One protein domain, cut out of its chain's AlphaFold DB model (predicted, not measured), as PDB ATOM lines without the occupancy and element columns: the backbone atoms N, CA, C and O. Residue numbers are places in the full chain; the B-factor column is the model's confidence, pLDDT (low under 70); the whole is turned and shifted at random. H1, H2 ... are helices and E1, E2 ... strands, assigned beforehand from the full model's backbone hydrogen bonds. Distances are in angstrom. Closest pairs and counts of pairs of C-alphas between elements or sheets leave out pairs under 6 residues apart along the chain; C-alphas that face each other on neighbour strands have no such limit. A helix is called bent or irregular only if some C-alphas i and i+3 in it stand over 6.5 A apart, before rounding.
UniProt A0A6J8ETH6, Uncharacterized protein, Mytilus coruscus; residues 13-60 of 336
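This is residues 13 to 60 of the 336 residues of an uncharacterized protein of Mytilus coruscus (UniProt A0A6J8ETH6). Three helices are strung out one after another in an open, stretched chain, with no packed core: H1, the longest, is near one end, H2 follows just beyond it, and H3 is at the far end, set across the length of the whole. At the end of the domain where H1 begins, the short strand E1 and H1 make a V, and residues 13 to 14 fold back beside E1. The printed part has 48 residues, with one named strand and three named helices in the order E1, H1, H2, H3, and its class is mostly helix. It is extended, with a radius of gyration of the C-alphas of 16.5 A, and the C-alphas span 47 by 23 by 17 A along their three main axes.

H1 holds residues 22 to 34 and measures 18.0 A from first to last C-alpha; C-alpha 22 is at (99.256, 129.635, 52.622). Before it comes E1, residues 17 to 19, 6.3 A long. After it comes H2, residues 36 to 41, 8.7 A long. H3 holds residues 50 to 58 and measures 12.0 A from C-alpha 50 at (129.248, 133.646, 80.413) to C-alpha 58 at (132.865, 144.932, 78.693).

H1 touches no helix. E1 and H1 have 1 pair of C-alphas within 8 A, those of Leu 19 and Ile 25, 6.0 A apart, and their centres are 11.7 A apart. E1 pairs with no named strand, but residues 13 to 14 form a short antiparallel pairing with residues 17 to 18 of E1. H1 and H2 meet only through their link. H3 is apart from H2, from H1 and from E1, and E1 and H2 are apart too. In H1, H2 and H3 every O i to N i+4 pair is within hydrogen-bond range, and no helix is bent.

The two C-alphas farthest apart, those of Asn 21 and Lys 58, are 46.8 A apart, and the outline is only just a rod. Residues 33 to 60 stand free, of which 36 to 41 belong to H2 and 50 to 58 to H3. The links from E1 to H1 and from H1 to H2 are tight, the link from H2 to H3, with 8 residues, is short, and no link is long. The printed part has no cut. The mean pLDDT of the printed part is 81.1, and the model's confidence is low, under 70, at residues 44 to 50.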
ATOM      1  N   THR A  13     110.779 128.915  52.322       86.38
ATOM      2  CA  THR A  13     111.769 127.831  52.409       86.38
ATOM      3  C   THR A  13     112.237 127.686  53.855       86.38
ATOM      4  O   THR A  13     112.964 128.540  54.361       86.38
ATOM      5  N   TYR A  14     111.838 126.607  54.530       79.75
ATOM      6  CA  TYR A  14     112.166 126.348  55.936       79.75
ATOM      7  C   TYR A  14     112.718 124.925  56.109       79.75
ATOM      8  O   TYR A  14     112.083 123.949  55.717       79.75
ATOM      9  N   VAL A  15     113.930 124.799  56.669       77.44
ATOM     10  CA  VAL A  15     114.620 123.510  56.929       77.44
ATOM     11  C   VAL A  15     114.667 122.606  55.680       77.44
ATOM     12  O   VAL A  15     114.350 121.421  55.718       77.44
ATOM     13  N   GLY A  16     115.017 123.189  54.529       80.25
ATOM     14  CA  GLY A  16     115.134 122.466  53.257       80.25
ATOM     15  C   GLY A  16     113.805 122.068  52.598       80.25
ATOM     16  O   GLY A  16     113.832 121.431  51.548       80.25
ATOM     17  N   LYS A  17     112.652 122.446  53.166       81.25
ATOM     18  CA  LYS A  17     111.328 122.258  52.557       81.25
ATOM     19  C   LYS A  17     110.833 123.569  51.956       81.25
ATOM     20  O   LYS A  17     110.935 124.611  52.599       81.25
ATOM     21  N   VAL A  18     110.288 123.502  50.742       88.06
ATOM     22  CA  VAL A  18     109.634 124.633  50.070       88.06
ATOM     23  C   VAL A  18     108.130 124.508  50.283       88.06
ATOM     24  O   VAL A  18     107.524 123.518  49.879       88.06
ATOM     25  N   LEU A  19     107.541 125.500  50.943       84.81
ATOM     26  CA  LEU A  19     106.115 125.587  51.238       84.81
ATOM     27  C   LEU A  19     105.496 126.688  50.379       84.81
ATOM     28  O   LEU A  19     105.986 127.813  50.376       84.81
ATOM     29  N   ILE A  20     104.431 126.347  49.655       88.06
ATOM     30  CA  ILE A  20     103.742 127.241  48.702       88.06
ATOM     31  C   ILE A  20     102.295 127.499  49.152       88.06
ATOM     32  O   ILE A  20     101.688 128.522  48.854       88.06
ATOM     33  N   ASN A  21     101.711 126.561  49.898       88.06
ATOM     34  CA  ASN A  21     100.351 126.683  50.398       88.06
ATOM     35  C   ASN A  21     100.306 127.613  51.618       88.06
ATOM     36  O   ASN A  21     101.012 127.395  52.602       88.06
ATOM     37  N   LYS A  22      99.419 128.612  51.578       87.88
ATOM     38  CA  LYS A  22      99.256 129.635  52.622       87.88
ATOM     39  C   LYS A  22      99.000 129.048  54.011       87.88
ATOM     40  O   LYS A  22      99.559 129.539  54.989       87.88
ATOM     41  N   ASN A  23      98.200 127.983  54.100       87.19
ATOM     42  CA  ASN A  23      97.908 127.330  55.380       87.19
ATOM     43  C   ASN A  23      99.144 126.625  55.943       87.19
ATOM     44  O   ASN A  23      99.414 126.709  57.137       87.19
ATOM     45  N   ASP A  24      99.931 125.990  55.075       86.12
ATOM     46  CA  ASP A  24     101.149 125.290  55.479       86.12
ATOM     47  C   ASP A  24     102.242 126.283  55.891       86.12
ATOM     48  O   ASP A  24     102.967 126.037  56.851       86.12
ATOM     49  N   ILE A  25     102.319 127.442  55.225       88.50
ATOM     50  CA  ILE A  25     103.188 128.559  55.619       88.50
ATOM     51  C   ILE A  25     102.783 129.083  57.004       88.50
ATOM     52  O   ILE A  25     103.638 129.218  57.877       88.50
ATOM     53  N   ALA A  26     101.491 129.344  57.229       89.00
ATOM     54  CA  ALA A  26     100.989 129.841  58.509       89.00
ATOM     55  C   ALA A  26     101.240 128.846  59.651       89.00
ATOM     56  O   ALA A  26     101.765 129.232  60.693       89.00
ATOM     57  N   ASN A  27     100.940 127.564  59.434       90.44
ATOM     58  CA  ASN A  27     101.193 126.512  60.416       90.44
ATOM     59  C   ASN A  27     102.690 126.348  60.681       90.44
ATOM     60  O   ASN A  27     103.099 126.320  61.833       90.44
ATOM     61  N   CYS A  28     103.529 126.355  59.642       89.12
ATOM     62  CA  CYS A  28     104.979 126.277  59.805       89.12
ATOM     63  C   CYS A  28     105.540 127.448  60.623       89.12
ATOM     64  O   CYS A  28     106.453 127.249  61.424       89.12
ATOM     65  N   LEU A  29     105.029 128.667  60.425       88.12
ATOM     66  CA  LEU A  29     105.446 129.835  61.202       88.12
ATOM     67  C   LEU A  29     104.954 129.745  62.647       88.12
ATOM     68  O   LEU A  29     105.748 129.953  63.562       88.12
ATOM     69  N   ASN A  30     103.685 129.393  62.853       91.75
ATOM     70  CA  ASN A  30     103.118 129.204  64.186       91.75
ATOM     71  C   ASN A  30     103.905 128.141  64.953       91.75
ATOM     72  O   ASN A  30     104.426 128.425  66.025       91.75
ATOM     73  N   ASP A  31     104.109 126.969  64.358       89.81
ATOM     74  CA  ASP A  31     104.892 125.893  64.953       89.81
ATOM     75  C   ASP A  31     106.329 126.341  65.212       89.81
ATOM     76  O   ASP A  31     106.881 126.057  66.274       89.81
ATOM     77  N   HIS A  32     106.954 127.072  64.282       88.06
ATOM     78  CA  HIS A  32     108.302 127.591  64.481       88.06
ATOM     79  C   HIS A  32     108.383 128.471  65.726       88.06
ATOM     80  O   HIS A  32     109.210 128.176  66.586       88.06
ATOM     81  N   PHE A  33     107.537 129.503  65.824       89.38
ATOM     82  CA  PHE A  33     107.587 130.507  66.887       89.38
ATOM     83  C   PHE A  33     107.054 129.991  68.228       89.38
ATOM     84  O   PHE A  33     107.656 130.278  69.261       89.38
ATOM     85  N   SER A  34     106.006 129.167  68.224       91.62
ATOM     86  CA  SER A  34     105.454 128.552  69.434       91.62
ATOM     87  C   SER A  34     106.409 127.528  70.057       91.62
ATOM     88  O   SER A  34     106.463 127.421  71.278       91.62
ATOM     89  N   THR A  35     107.224 126.828  69.255       90.00
ATOM     90  CA  THR A  35     108.162 125.800  69.755       90.00
ATOM     91  C   THR A  35     109.587 126.307  70.000       90.00
ATOM     92  O   THR A  35     110.451 125.523  70.399       90.00
ATOM     93  N   VAL A  36     109.887 127.599  69.785       84.88
ATOM     94  CA  VAL A  36     111.237 128.144  70.051       84.88
ATOM     95  C   VAL A  36     111.633 127.918  71.507       84.88
ATOM     96  O   VAL A  36     112.759 127.503  71.763       84.88
ATOM     97  N   GLY A  37     110.712 128.147  72.447       79.56
ATOM     98  CA  GLY A  37     110.963 127.944  73.875       79.56
ATOM     99  C   GLY A  37     111.390 126.509  74.185       79.56
ATOM    100  O   GLY A  37     112.459 126.293  74.750       79.56
ATOM    101  N   GLU A  38     110.615 125.527  73.724       85.50
ATOM    102  CA  GLU A  38     110.915 124.102  73.908       85.50
ATOM    103  C   GLU A  38     112.251 123.702  73.266       85.50
ATOM    104  O   GLU A  38     113.068 123.041  73.903       85.50
ATOM    105  N   LYS A  39     112.529 124.171  72.040       81.69
ATOM    106  CA  LYS A  39     113.798 123.919  71.328       81.69
ATOM    107  C   LYS A  39     115.016 124.521  72.034       81.69
ATOM    108  O   LYS A  39     116.123 123.994  71.907       81.69
ATOM    109  N   LEU A  40     114.838 125.645  72.730       78.25
ATOM    110  CA  LEU A  40     115.889 126.273  73.533       78.25
ATOM    111  C   LEU A  40     116.130 125.509  74.839       78.25
ATOM    112  O   LEU A  40     117.281 125.367  75.247       78.25
ATOM    113  N   ILE A  41     115.071 124.983  75.458       78.38
ATOM    114  CA  ILE A  41     115.154 124.163  76.675       78.38
ATOM    115  C   ILE A  41     115.801 122.805  76.367       78.38
ATOM    116  O   ILE A  41     116.707 122.377  77.079       78.38
ATOM    117  N   SER A  42     115.415 122.162  75.259       78.44
ATOM    118  CA  SER A  42     115.886 120.826  74.874       78.44
ATOM    119  C   SER A  42     117.356 120.773  74.431       78.44
ATOM    120  O   SER A  42     117.915 119.687  74.296       78.44
ATOM    121  N   ASN A  43     118.001 121.919  74.178       71.94
ATOM    122  CA  ASN A  43     119.425 121.999  73.842       71.94
ATOM    123  C   ASN A  43     120.184 122.928  74.810       71.94
ATOM    124  O   ASN A  43     120.622 124.024  74.430       71.94
ATOM    125  N   PRO A  44     120.404 122.483  76.060       61.38
ATOM    126  CA  PRO A  44     121.056 123.287  77.089       61.38
ATOM    127  C   PRO A  44     122.536 123.574  76.789       61.38
ATOM    128  O   PRO A  44     123.115 124.468  77.399       61.38
ATOM    129  N   HIS A  45     123.168 122.900  75.818       57.16
ATOM    130  CA  HIS A  45     124.564 123.155  75.426       57.16
ATOM    131  C   HIS A  45     124.764 124.448  74.612       57.16
ATOM    132  O   HIS A  45     125.900 124.850  74.361       57.16
ATOM    133  N   LYS A  46     123.678 125.145  74.248       56.97
ATOM    134  CA  LYS A  46     123.714 126.547  73.794       56.97
ATOM    135  C   LYS A  46     123.492 127.556  74.925       56.97
ATOM    136  O   LYS A  46     123.386 128.748  74.636       56.97
ATOM    137  N   ARG A  47     123.440 127.122  76.196       58.84
ATOM    138  CA  ARG A  47     123.436 128.042  77.342       58.84
ATOM    139  C   ARG A  47     124.626 128.983  77.202       58.84
ATOM    140  O   ARG A  47     125.756 128.565  76.949       58.84
ATOM    141  N   PHE A  48     124.309 130.267  77.262       59.75
ATOM    142  CA  PHE A  48     125.216 131.373  77.038       59.75
ATOM    143  C   PHE A  48     126.556 131.128  77.731       59.75
ATOM    144  O   PHE A  48     126.617 131.012  78.952       59.75
ATOM    145  N   LYS A  49     127.643 131.058  76.956       69.19
ATOM    146  CA  LYS A  49     128.985 131.112  77.539       69.19
ATOM    147  C   LYS A  49     129.088 132.460  78.245       69.19
ATOM    148  O   LYS A  49     129.076 133.490  77.567       69.19
ATOM    149  N   SER A  50     129.154 132.447  79.572       69.12
ATOM    150  CA  SER A  50     129.248 133.646  80.413       69.12
ATOM    151  C   SER A  50     130.352 134.590  79.931       69.12
ATOM    152  O   SER A  50     130.160 135.799  79.906       69.12
ATOM    153  N   GLU A  51     131.453 134.045  79.409       78.62
ATOM    154  CA  GLU A  51     132.535 134.802  78.769       78.62
ATOM    155  C   GLU A  51     132.088 135.643  77.569       78.62
ATOM    156  O   GLU A  51     132.502 136.789  77.453       78.62
ATOM    157  N   LYS A  52     131.221 135.137  76.681       79.25
ATOM    158  CA  LYS A  52     130.729 135.931  75.540       79.25
ATOM    159  C   LYS A  52     129.869 137.104  76.001       79.25
ATOM    160  O   LYS A  52     129.986 138.182  75.427       79.25
ATOM    161  N   ILE A  53     129.032 136.897  77.018       79.81
ATOM    162  CA  ILE A  53     128.219 137.970  77.607       79.81
ATOM    163  C   ILE A  53     129.132 138.980  78.293       79.81
ATOM    164  O   ILE A  53     129.048 140.160  77.988       79.81
ATOM    165  N   ASN A  54     130.048 138.527  79.147       80.12
ATOM    166  CA  ASN A  54     130.978 139.406  79.848       80.12
ATOM    167  C   ASN A  54     131.844 140.208  78.872       80.12
ATOM    168  O   ASN A  54     132.019 141.403  79.067       80.12
ATOM    169  N   ASN A  55     132.320 139.594  77.788       85.31
ATOM    170  CA  ASN A  55     133.086 140.288  76.752       85.31
ATOM    171  C   ASN A  55     132.220 141.289  75.979       85.31
ATOM    172  O   ASN A  55     132.682 142.388  75.689       85.31
ATOM    173  N   TYR A  56     130.963 140.949  75.679       83.62
ATOM    174  CA  TYR A  56     130.022 141.882  75.059       83.62
ATOM    175  C   TYR A  56     129.733 143.077  75.975       83.62
ATOM    176  O   TYR A  56     129.839 144.219  75.540       83.62
ATOM    177  N   VAL A  57     129.438 142.825  77.250       82.12
ATOM    178  CA  VAL A  57     129.170 143.856  78.255       82.12
ATOM    179  C   VAL A  57     130.399 144.749  78.444       82.12
ATOM    180  O   VAL A  57     130.275 145.961  78.303       82.12
ATOM    181  N   LYS A  58     131.597 144.179  78.624       82.25
ATOM    182  CA  LYS A  58     132.865 144.932  78.693       82.25
ATOM    183  C   LYS A  58     133.162 145.724  77.418       82.25
ATOM    184  O   LYS A  58     133.707 146.811  77.487       82.25
ATOM    185  N   SER A  59     132.776 145.218  76.246       86.44
ATOM    186  CA  SER A  59     132.946 145.961  74.987       86.44
ATOM    187  C   SER A  59     131.991 147.154  74.835       86.44
ATOM    188  O   SER A  59     132.150 147.951  73.912       86.44
ATOM    189  N   LYS A  60     130.962 147.250  75.686       84.12
ATOM    190  CA  LYS A  60     129.905 148.271  75.616       84.12
ATOM    191  C   LYS A  60     129.879 149.212  76.813       84.12
ATOM    192  O   LYS A  60     129.356 150.315  76.681       84.12
TER     193      LYS A  60